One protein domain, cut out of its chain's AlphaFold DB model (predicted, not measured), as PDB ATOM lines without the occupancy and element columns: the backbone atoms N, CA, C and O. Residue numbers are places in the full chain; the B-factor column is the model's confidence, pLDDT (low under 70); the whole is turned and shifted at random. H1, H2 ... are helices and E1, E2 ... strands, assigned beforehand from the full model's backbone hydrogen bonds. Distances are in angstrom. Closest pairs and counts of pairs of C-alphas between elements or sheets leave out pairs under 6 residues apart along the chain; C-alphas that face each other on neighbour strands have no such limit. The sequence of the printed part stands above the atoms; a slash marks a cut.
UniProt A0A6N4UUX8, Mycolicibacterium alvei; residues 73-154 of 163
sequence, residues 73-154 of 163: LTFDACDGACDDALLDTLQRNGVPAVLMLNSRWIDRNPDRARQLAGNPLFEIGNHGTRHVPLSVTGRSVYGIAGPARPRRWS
ATOM      1  N   LEU A  73     173.470 152.373 129.825       96.31
ATOM      2  CA  LEU A  73     172.553 153.480 129.563       96.31
ATOM      3  C   LEU A  73     171.290 152.952 128.890       96.31
ATOM      4  O   LEU A  73     171.363 152.275 127.863       96.31
ATOM      5  N   THR A  74     170.138 153.279 129.470       95.25
ATOM      6  CA  THR A  74     168.824 152.886 128.960       95.25
ATOM      7  C   THR A  74     167.907 154.100 128.928       95.25
ATOM      8  O   THR A  74     167.878 154.867 129.892       95.25
ATOM      9  N   PHE A  75     167.153 154.274 127.845       96.56
ATOM     10  CA  PHE A  75     166.231 155.399 127.685       96.56
ATOM     11  C   PHE A  75     164.854 154.928 127.231       96.56
ATOM     12  O   PHE A  75     164.738 154.139 126.295       96.56
ATOM     13  N   ASP A  76     163.814 155.468 127.859       94.88
ATOM     14  CA  ASP A  76     162.429 155.097 127.591       94.88
ATOM     15  C   ASP A  76     161.770 156.095 126.631       94.88
ATOM     16  O   ASP A  76     161.577 157.268 126.954       94.88
ATOM     17  N   ALA A  77     161.356 155.619 125.457       93.12
ATOM     18  CA  ALA A  77     160.519 156.386 124.541       93.12
ATOM     19  C   ALA A  77     159.040 156.082 124.831       93.12
ATOM     20  O   ALA A  77     158.432 155.211 124.204       93.12
ATOM     21  N   CYS A  78     158.477 156.776 125.827       89.69
ATOM     22  CA  CYS A  78     157.107 156.567 126.308       89.69
ATOM     23  C   CYS A  78     156.057 157.127 125.337       89.69
ATOM     24  O   CYS A  78     155.573 156.427 124.454       89.69
ATOM     25  N   ASP A  79     155.654 158.387 125.492       81.50
ATOM     26  CA  ASP A  79     154.679 159.032 124.615       81.50
ATOM     27  C   ASP A  79     155.011 160.491 124.249       81.50
ATOM     28  O   ASP A  79     154.247 161.122 123.511       81.50
ATOM     29  N   GLY A  80     156.166 160.990 124.684       82.94
ATOM     30  CA  GLY A  80     156.662 162.327 124.376       82.94
ATOM     31  C   GLY A  80     157.428 162.436 123.055       82.94
ATOM     32  O   GLY A  80     157.521 161.490 122.268       82.94
ATOM     33  N   ALA A  81     157.978 163.630 122.829       84.38
ATOM     34  CA  ALA A  81     158.914 163.894 121.743       84.38
ATOM     35  C   ALA A  81     160.227 163.116 121.933       84.38
ATOM     36  O   ALA A  81     160.572 162.711 123.043       84.38
ATOM     37  N   CYS A  82     160.951 162.909 120.835       88.06
ATOM     38  CA  CYS A  82     162.299 162.352 120.865       88.06
ATOM     39  C   CYS A  82     163.311 163.462 121.183       88.06
ATOM     40  O   CYS A  82     163.195 164.558 120.637       88.06
ATOM     41  N   ASP A  83     164.290 163.184 122.042       93.62
ATOM     42  CA  ASP A  83     165.401 164.103 122.304       93.62
ATOM     43  C   ASP A  83     166.550 163.809 121.330       93.62
ATOM     44  O   ASP A  83     167.387 162.934 121.558       93.62
ATOM     45  N   ASP A  84     166.572 164.526 120.207       94.06
ATOM     46  CA  ASP A  84     167.607 164.340 119.189       94.06
ATOM     47  C   ASP A  84     168.991 164.795 119.674       94.06
ATOM     48  O   ASP A  84     169.996 164.191 119.303       94.06
ATOM     49  N   ALA A  85     169.069 165.785 120.571       96.94
ATOM     50  CA  ALA A  85     170.345 166.245 121.113       96.94
ATOM     51  C   ALA A  85     171.008 165.166 121.984       96.94
ATOM     52  O   ALA A  85     172.235 164.998 121.949       96.94
ATOM     53  N   LEU A  86     170.206 164.405 122.735       96.62
ATOM     54  CA  LEU A  86     170.663 163.216 123.447       96.62
ATOM     55  C   LEU A  86     171.201 162.163 122.470       96.62
ATOM     56  O   LEU A  86     172.331 161.697 122.634       96.62
ATOM     57  N   LEU A  87     170.426 161.808 121.445       97.00
ATOM     58  CA  LEU A  87     170.804 160.769 120.482       97.00
ATOM     59  C   LEU A  87     172.076 161.133 119.707       97.00
ATOM     60  O   LEU A  87     172.983 160.306 119.595       97.00
ATOM     61  N   ASP A  88     172.191 162.380 119.259       97.62
ATOM     62  CA  ASP A  88     173.388 162.900 118.596       97.62
ATOM     63  C   ASP A  88     174.597 162.883 119.531       97.62
ATOM     64  O   ASP A  88     175.732 162.663 119.110       97.62
ATOM     65  N   THR A  89     174.391 163.122 120.825       98.38
ATOM     66  CA  THR A  89     175.473 163.058 121.810       98.38
ATOM     67  C   THR A  89     175.967 161.630 122.001       98.38
ATOM     68  O   THR A  89     177.181 161.421 122.005       98.38
ATOM     69  N   LEU A  90     175.072 160.644 122.088       97.94
ATOM     70  CA  LEU A  90     175.458 159.231 122.158       97.94
ATOM     71  C   LEU A  90     176.229 158.810 120.903       97.94
ATOM     72  O   LEU A  90     177.317 158.244 121.010       97.94
ATOM     73  N   GLN A  91     175.722 159.166 119.720       96.81
ATOM     74  CA  GLN A  91     176.344 158.824 118.440       96.81
ATOM     75  C   GLN A  91     177.713 159.474 118.258       96.81
ATOM     76  O   GLN A  91     178.677 158.782 117.937       96.81
ATOM     77  N   ARG A  92     177.835 160.781 118.523       98.25
ATOM     78  CA  ARG A  92     179.116 161.500 118.414       98.25
ATOM     79  C   ARG A  92     180.200 160.924 119.319       98.25
ATOM     80  O   ARG A  92     181.370 160.977 118.961       98.25
ATOM     81  N   ASN A  93     179.816 160.384 120.474       97.75
ATOM     82  CA  ASN A  93     180.751 159.792 121.429       97.75
ATOM     83  C   ASN A  93     180.882 158.264 121.290       97.75
ATOM     84  O   ASN A  93     181.607 157.657 122.074       97.75
ATOM     85  N   GLY A  94     180.187 157.636 120.334       96.62
ATOM     86  CA  GLY A  94     180.205 156.182 120.157       96.62
ATOM     87  C   GLY A  94     179.724 155.413 121.393       96.62
ATOM     88  O   GLY A  94     180.256 154.347 121.695       96.62
ATOM     89  N   VAL A  95     178.754 155.960 122.137       97.31
ATOM     90  CA  VAL A  95     178.252 155.372 123.388       97.31
ATOM     91  C   VAL A  95     177.037 154.481 123.111       97.31
ATOM     92  O   VAL A  95     175.998 155.010 122.711       97.31
ATOM     93  N   PRO A  96     177.128 153.156 123.336       96.88
ATOM     94  CA  PRO A  96     175.998 152.259 123.137       96.88
ATOM     95  C   PRO A  96     174.912 152.476 124.193       96.88
ATOM     96  O   PRO A  96     175.209 152.793 125.348       96.88
ATOM     97  N   ALA A  97     173.654 152.283 123.801       96.94
ATOM     98  CA  ALA A  97     172.509 152.412 124.698       96.94
ATOM     99  C   ALA A  97     171.354 151.486 124.296       96.94
ATOM    100  O   ALA A  97     171.198 151.146 123.124       96.94
ATOM    101  N   VAL A  98     170.511 151.130 125.265       96.50
ATOM    102  CA  VAL A  98     169.233 150.455 125.003       96.50
ATOM    103  C   VAL A  98     168.121 151.499 124.942       96.50
ATOM    104  O   VAL A  98     167.973 152.313 125.854       96.50
ATOM    105  N   LEU A  99     167.317 151.474 123.885       96.44
ATOM    106  CA  LEU A  99     166.145 152.328 123.721       96.44
ATOM    107  C   LEU A  99     164.880 151.485 123.916       96.44
ATOM    108  O   LEU A  99     164.548 150.638 123.089       96.44
ATOM    109  N   MET A 100     164.164 151.713 125.014       96.12
ATOM    110  CA  MET A 100     162.929 151.012 125.359       96.12
ATOM    111  C   MET A 100     161.747 151.724 124.693       96.12
ATOM    112  O   MET A 100     161.285 152.770 125.155       96.12
ATOM    113  N   LEU A 101     161.248 151.178 123.583       95.06
ATOM    114  CA  LEU A 101     160.214 151.829 122.779       95.06
ATOM    115  C   LEU A 101     158.806 151.379 123.180       95.06
ATOM    116  O   LEU A 101     158.490 150.187 123.232       95.06
ATOM    117  N   ASN A 102     157.923 152.348 123.418       94.62
ATOM    118  CA  ASN A 102     156.498 152.103 123.597       94.62
ATOM    119  C   ASN A 102     155.781 151.990 122.242       94.62
ATOM    120  O   ASN A 102     156.047 152.767 121.324       94.62
ATOM    121  N   SER A 103     154.787 151.100 122.134       92.88
ATOM    122  CA  SER A 103     154.018 150.920 120.885       92.88
ATOM    123  C   SER A 103     153.403 152.221 120.357       92.88
ATOM    124  O   SER A 103     153.465 152.474 119.163       92.88
ATOM    125  N   ARG A 104     152.848 153.082 121.222       92.81
ATOM    126  CA  ARG A 104     152.217 154.347 120.796       92.81
ATOM    127  C   ARG A 104     153.228 155.372 120.299       92.81
ATOM    128  O   ARG A 104     152.856 156.297 119.576       92.81
ATOM    129  N   TRP A 105     154.475 155.284 120.755       94.62
ATOM    130  CA  TRP A 105     155.549 156.114 120.228       94.62
ATOM    131  C   TRP A 105     155.966 155.621 118.844       94.62
ATOM    132  O   TRP A 105     156.057 156.436 117.932       94.62
ATOM    133  N   ILE A 106     156.110 154.301 118.666       95.44
ATOM    134  CA  ILE A 106     156.410 153.678 117.367       95.44
ATOM    135  C   ILE A 106     155.322 154.016 116.344       95.44
ATOM    136  O   ILE A 106     155.644 154.484 115.256       95.44
ATOM    137  N   ASP A 107     154.045 153.864 116.710       94.00
ATOM    138  CA  ASP A 107     152.905 154.153 115.828       94.00
ATOM    139  C   ASP A 107     152.909 155.606 115.321       94.00
ATOM    140  O   ASP A 107     152.475 155.881 114.205       94.00
ATOM    141  N   ARG A 108     153.414 156.546 116.132       94.25
ATOM    142  CA  ARG A 108     153.529 157.967 115.765       94.25
ATOM    143  C   ARG A 108     154.834 158.320 115.058       94.25
ATOM    144  O   ARG A 108     154.884 159.349 114.397       94.25
ATOM    145  N   ASN A 109     155.875 157.500 115.197       94.50
ATOM    146  CA  ASN A 109     157.217 157.772 114.684       94.50
ATOM    147  C   ASN A 109     157.807 156.545 113.955       94.50
ATOM    148  O   ASN A 109     158.919 156.124 114.283       94.50
ATOM    149  N   PRO A 110     157.105 155.939 112.977       95.38
ATOM    150  CA  PRO A 110     157.510 154.654 112.407       95.38
ATOM    151  C   PRO A 110     158.869 154.724 111.700       95.38
ATOM    152  O   PRO A 110     159.699 153.829 111.856       95.38
ATOM    153  N   ASP A 111     159.137 155.803 110.965       96.00
ATOM    154  CA  ASP A 111     160.401 155.969 110.241       96.00
ATOM    155  C   ASP A 111     161.566 156.208 111.200       96.00
ATOM    156  O   ASP A 111     162.625 155.598 111.052       96.00
ATOM    157  N   ARG A 112     161.346 157.006 112.252       95.31
ATOM    158  CA  ARG A 112     162.346 157.217 113.302       95.31
ATOM    159  C   ARG A 112     162.627 155.927 114.066       95.31
ATOM    160  O   ARG A 112     163.787 155.620 114.310       95.31
ATOM    161  N   ALA A 113     161.600 155.144 114.397       95.88
ATOM    162  CA  ALA A 113     161.769 153.842 115.039       95.88
ATOM    163  C   ALA A 113     162.624 152.897 114.178       95.88
ATOM    164  O   ALA A 113     163.554 152.282 114.695       95.88
ATOM    165  N   ARG A 114     162.373 152.832 112.859       96.44
ATOM    166  CA  ARG A 114     163.209 152.047 111.930       96.44
ATOM    167  C   ARG A 114     164.639 152.573 111.852       96.44
ATOM    168  O   ARG A 114     165.569 151.775 111.872       96.44
ATOM    169  N   GLN A 115     164.827 153.890 111.800       96.00
ATOM    170  CA  GLN A 115     166.157 154.498 111.784       96.00
ATOM    171  C   GLN A 115     166.954 154.148 113.047       96.00
ATOM    172  O   GLN A 115     168.127 153.799 112.952       96.00
ATOM    173  N   LEU A 116     166.324 154.230 114.222       95.88
ATOM    174  CA  LEU A 116     166.960 153.881 115.492       95.88
ATOM    175  C   LEU A 116     167.283 152.387 115.564       95.88
ATOM    176  O   LEU A 116     168.393 152.041 115.946       95.88
ATOM    177  N   ALA A 117     166.360 151.522 115.136       95.12
ATOM    178  CA  ALA A 117     166.576 150.077 115.084       95.12
ATOM    179  C   ALA A 117     167.674 149.658 114.092       95.12
ATOM    180  O   ALA A 117     168.314 148.629 114.280       95.12
ATOM    181  N   GLY A 118     167.891 150.443 113.034       95.69
ATOM    182  CA  GLY A 118     168.965 150.223 112.067       95.69
ATOM    183  C   GLY A 118     170.333 150.748 112.514       95.69
ATOM    184  O   GLY A 118     171.320 150.516 111.818       95.69
ATOM    185  N   ASN A 119     170.420 151.469 113.636       95.38
ATOM    186  CA  ASN A 119     171.685 151.992 114.140       95.38
ATOM    187  C   ASN A 119     172.362 150.953 115.055       95.38
ATOM    188  O   ASN A 119     171.824 150.663 116.121       95.38
ATOM    189  N   PRO A 120     173.564 150.446 114.719       95.44
ATOM    190  CA  PRO A 120     174.242 149.412 115.507       95.44
ATOM    191  C   PRO A 120     174.680 149.873 116.906       95.44
ATOM    192  O   PRO A 120     175.081 149.050 117.723       95.44
ATOM    193  N   LEU A 121     174.632 151.177 117.190       96.44
ATOM    194  CA  LEU A 121     174.905 151.712 118.520       96.44
ATOM    195  C   LEU A 121     173.755 151.456 119.504       96.44
ATOM    196  O   LEU A 121     173.958 151.527 120.717       96.44
ATOM    197  N   PHE A 122     172.550 151.201 118.994       96.56
ATOM    198  CA  PHE A 122     171.349 151.106 119.805       96.56
ATOM    199  C   PHE A 122     170.748 149.708 119.766       96.56
ATOM    200  O   PHE A 122     170.474 149.151 118.708       96.56
ATOM    201  N   GLU A 123     170.476 149.174 120.951       95.12
ATOM    202  CA  GLU A 123     169.615 148.008 121.110       95.12
ATOM    203  C   GLU A 123     168.177 148.477 121.354       95.12
ATOM    204  O   GLU A 123     167.948 149.432 122.095       95.12
ATOM    205  N   ILE A 124     167.194 147.822 120.734       94.00
ATOM    206  CA  ILE A 124     165.782 148.179 120.896       94.00
ATOM    207  C   ILE A 124     165.112 147.226 121.879       94.00
ATOM    208  O   ILE A 124     165.007 146.027 121.627       94.00
ATOM    209  N   GLY A 125     164.596 147.783 122.970       92.31
ATOM    210  CA  GLY A 125     163.794 147.065 123.953       92.31
ATOM    211  C   GLY A 125     162.311 147.444 123.915       92.31
ATOM    212  O   GLY A 125     161.889 148.388 123.244       92.31
ATOM    213  N   ASN A 126     161.493 146.686 124.647       91.31
ATOM    214  CA  ASN A 126     160.036 146.834 124.674       91.31
ATOM    215  C   ASN A 126     159.571 147.589 125.931       91.31
ATOM    216  O   ASN A 126     159.738 147.084 127.038       91.31
ATOM    217  N   HIS A 127     158.907 148.739 125.757       93.56
ATOM    218  CA  HIS A 127     158.347 149.545 126.859       93.56
ATOM    219  C   HIS A 127     156.817 149.472 126.989       93.56
ATOM    220  O   HIS A 127     156.111 150.418 127.367       93.56
ATOM    221  N   GLY A 128     156.257 148.333 126.602       89.75
ATOM    222  CA  GLY A 128     154.827 148.078 126.644       89.75
ATOM    223  C   GLY A 128     154.019 148.878 125.617       89.75
ATOM    224  O   GLY A 128     154.511 149.680 124.828       89.75
ATOM    225  N   THR A 129     152.714 148.615 125.592       88.88
ATOM    226  CA  THR A 129     151.806 149.211 124.596       88.88
ATOM    227  C   THR A 129     151.145 150.494 125.094       88.88
ATOM    228  O   THR A 129     150.810 151.374 124.314       88.88
ATOM    229  N   ARG A 130     150.884 150.592 126.402       88.12
ATOM    230  CA  ARG A 130     150.032 151.649 126.978       88.12
ATOM    231  C   ARG A 130     150.716 152.511 128.028       88.12
ATOM    232  O   ARG A 130     150.067 153.439 128.500       88.12
ATOM    233  N   HIS A 131     151.959 152.185 128.386       90.00
ATOM    234  CA  HIS A 131     152.690 152.841 129.468       90.00
ATOM    235  C   HIS A 131     151.872 152.861 130.777       90.00
ATOM    236  O   HIS A 131     151.588 153.902 131.363       90.00
ATOM    237  N   VAL A 132     151.398 151.676 131.174       91.19
ATOM    238  CA  VAL A 132     150.636 151.445 132.411       91.19
ATOM    239  C   VAL A 132     151.354 150.395 133.254       91.19
ATOM    240  O   VAL A 132     152.111 149.598 132.689       91.19
ATOM    241  N   PRO A 133     151.095 150.328 134.570       91.62
ATOM    242  CA  PRO A 133     151.739 149.345 135.428       91.62
ATOM    243  C   PRO A 133     151.490 147.913 134.953       91.62
ATOM    244  O   PRO A 133     150.371 147.573 134.555       91.62
ATOM    245  N   LEU A 134     152.510 147.056 135.046       89.88
ATOM    246  CA  LEU A 134     152.419 145.628 134.727       89.88
ATOM    247  C   LEU A 134     151.681 144.860 135.835       89.88
ATOM    248  O   LEU A 134     152.249 144.053 136.565       89.88
ATOM    249  N   SER A 135     150.385 145.130 135.964       89.62
ATOM    250  CA  SER A 135     149.465 144.359 136.795       89.62
ATOM    251  C   SER A 135     148.603 143.435 135.939       89.62
ATOM    252  O   SER A 135     148.276 143.746 134.795       89.62
ATOM    253  N   VAL A 136     148.193 142.310 136.517       87.88
ATOM    254  CA  VAL A 136     147.111 141.466 135.981       87.88
ATOM    255  C   VAL A 136     145.940 141.352 136.958       87.88
ATOM    256  O   VAL A 136     144.992 140.621 136.697       87.88
ATOM    257  N   THR A 137     145.993 142.093 138.067       90.00
ATOM    258  CA  THR A 137     144.978 142.141 139.130       90.00
ATOM    259  C   THR A 137     144.476 143.565 139.390       90.00
ATOM    260  O   THR A 137     143.772 143.802 140.364       90.00
ATOM    261  N   GLY A 138     144.817 144.527 138.523       91.50
ATOM    262  CA  GLY A 138     144.320 145.902 138.598       91.50
ATOM    263  C   GLY A 138     145.034 146.779 139.625       91.50
ATOM    264  O   GLY A 138     144.533 147.846 139.964       91.50
ATOM    265  N   ARG A 139     146.195 146.349 140.131       93.38
ATOM    266  CA  ARG A 139     146.992 147.147 141.070       93.38
ATOM    267  C   ARG A 139     147.510 148.421 140.397       93.38
ATOM    268  O   ARG A 139     147.866 148.412 139.216       93.38
ATOM    269  N   SER A 140     147.574 149.494 141.178       93.00
ATOM    270  CA  SER A 140     147.991 150.824 140.731       93.00
ATOM    271  C   SER A 140     149.356 151.197 141.298       93.00
ATOM    272  O   SER A 140     149.682 150.835 142.429       93.00
ATOM    273  N   VAL A 141     150.135 151.965 140.539       91.12
ATOM    274  CA  VAL A 141     151.321 152.677 141.041       91.12
ATOM    275  C   VAL A 141     151.320 154.086 140.460       91.12
ATOM    276  O   VAL A 141     150.815 154.300 139.359       91.12
ATOM    277  N   TYR A 142     151.810 155.059 141.232       88.69
ATOM    278  CA  TYR A 142     151.825 156.479 140.852       88.69
ATOM    279  C   TYR A 142     150.450 157.036 140.436       88.69
ATOM    280  O   TYR A 142     150.352 157.892 139.566       88.69
ATOM    281  N   GLY A 143     149.366 156.514 141.021       89.81
ATOM    282  CA  GLY A 143     147.994 156.901 140.665       89.81
ATOM    283  C   GLY A 143     147.487 156.347 139.324       89.81
ATOM    284  O   GLY A 143     146.337 156.589 138.970       89.81
ATOM    285  N   ILE A 144     148.291 155.568 138.593       88.50
ATOM    286  CA  ILE A 144     147.911 154.956 137.316       88.50
ATOM    287  C   ILE A 144     147.429 153.528 137.574       88.50
ATOM    288  O   ILE A 144     148.137 152.727 138.184       88.50
ATOM    289  N   ALA A 145     146.236 153.189 137.085       91.75
ATOM    290  CA  ALA A 145     145.693 151.842 137.202       91.75
ATOM    291  C   ALA A 145     146.354 150.871 136.214       91.75
ATOM    292  O   ALA A 145     146.414 151.125 135.005       91.75
ATOM    293  N   GLY A 146     146.814 149.728 136.724       90.00
ATOM    294  CA  GLY A 146     147.236 148.603 135.901       90.00
ATOM    295  C   GLY A 146     146.043 147.820 135.327       90.00
ATOM    296  O   GLY A 146     144.899 147.981 135.762       90.00
ATOM    297  N   PRO A 147     146.273 146.937 134.345       86.94
ATOM    298  CA  PRO A 147     145.230 146.060 133.840       86.94
ATOM    299  C   PRO A 147     144.782 145.023 134.888       86.94
ATOM    300  O   PRO A 147     145.576 144.476 135.647       86.94
ATOM    301  N   ALA A 148     143.488 144.695 134.885       85.06
ATOM    302  CA  ALA A 148     142.894 143.657 135.741       85.06
ATOM    303  C   ALA A 148     142.871 142.255 135.099       85.06
ATOM    304  O   ALA A 148     142.135 141.379 135.539       85.06
ATOM    305  N   ARG A 149     143.603 142.067 133.994       79.56
ATOM    306  CA  ARG A 149     143.759 140.784 133.294       79.56
ATOM    307  C   ARG A 149     144.980 140.814 132.371       79.56
ATOM    308  O   ARG A 149     145.289 141.896 131.860       79.56
ATOM    309  N   PRO A 150     145.619 139.664 132.085       72.12
ATOM    310  CA  PRO A 150     146.656 139.580 131.061       72.12
ATOM    311  C   PRO A 150     146.130 140.081 129.713       72.12
ATOM    312  O   PRO A 150     144.971 139.854 129.354       72.12
ATOM    313  N   ARG A 151     146.973 140.783 128.956       67.12
ATOM    314  CA  ARG A 151     146.630 141.289 127.623       67.12
ATOM    315  C   ARG A 151     147.795 141.072 126.671       67.12
ATOM    316  O   ARG A 151     148.946 141.245 127.049       67.12
ATOM    317  N   ARG A 152     147.468 140.693 125.435       59.53
ATOM    318  CA  ARG A 152     148.448 140.435 124.380       59.53
ATOM    319  C   ARG A 152     149.010 141.747 123.834       59.53
ATOM    320  O   ARG A 152     148.252 142.695 123.620       59.53
ATOM    321  N   TRP A 153     150.305 141.751 123.523       52.12
ATOM    322  CA  TRP A 153     150.884 142.697 122.574       52.12
ATOM    323  C   TRP A 153     150.184 142.533 121.215       52.12
ATOM    324  O   TRP A 153     150.123 141.427 120.662       52.12
ATOM    325  N   SER A 154     149.596 143.608 120.691       48.34
ATOM    326  CA  SER A 154     149.020 143.597 119.345       48.34
ATOM    327  C   SER A 154     150.150 143.911 118.370       48.34
ATOM    328  O   SER A 154     150.678 145.017 118.388       48.34
TER     329      SER A 154
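AT A GLANCE: This is residues 73 to 154 of the 163 residues of a protein of Mycolicibacterium alvei (UniProt A0A6N4UUX8). A small sheet of parallel strands, E1, E2, E3 in that order, has three short helices round it; beyond E3, residues 127 to 154, without a named element, run off and fold back in a loop. The 82 printed residues hold E1 H1 E2 H2 H3 E3, mixed, under half in named elements. The whole is only just loose, close to compact, radius of gyration of the C-alphas 14.5 A, spanning 44 by 24 by 19 A.

HOW THE PARTS SIT: Start at E1, residues 74 to 77, parallel to E2, residues 97 to 101, at 26 degrees; N 75 and O 98 are 2.9 A apart. E3, residues 122 to 126, is parallel to E2 at 34 degrees; N 99 and O 123 are 2.8 A apart. H1, residues 84 to 92, and H3, residues 110 to 117, only graze the sheet and are apart. H2, residues 103 to 108, is close to H3 but not clearly touching: the closest C-alphas, of Ile 106 and Ala 113, are 5.8 A apart. Two strand-helix-strand units, parallel neighbours joined through helices, have right-handed crossovers: E1, H1, E2 and E2, H2 H3, E3. Every helix O i to N i+4 pair is within hydrogen-bond range.

IN THESE COORDINATES: Find C-alpha 74 at (168.824, 152.886, 128.960), where E1 begins; E3, 13.0 A long, ends at C-alpha 126 at (160.036, 146.834, 124.674). H1 measures 11.9 A, E2 12.5 A.

THE WHOLE: The printed part has no cut and no long link; residues 151 to 154 are under 70 in pLDDT.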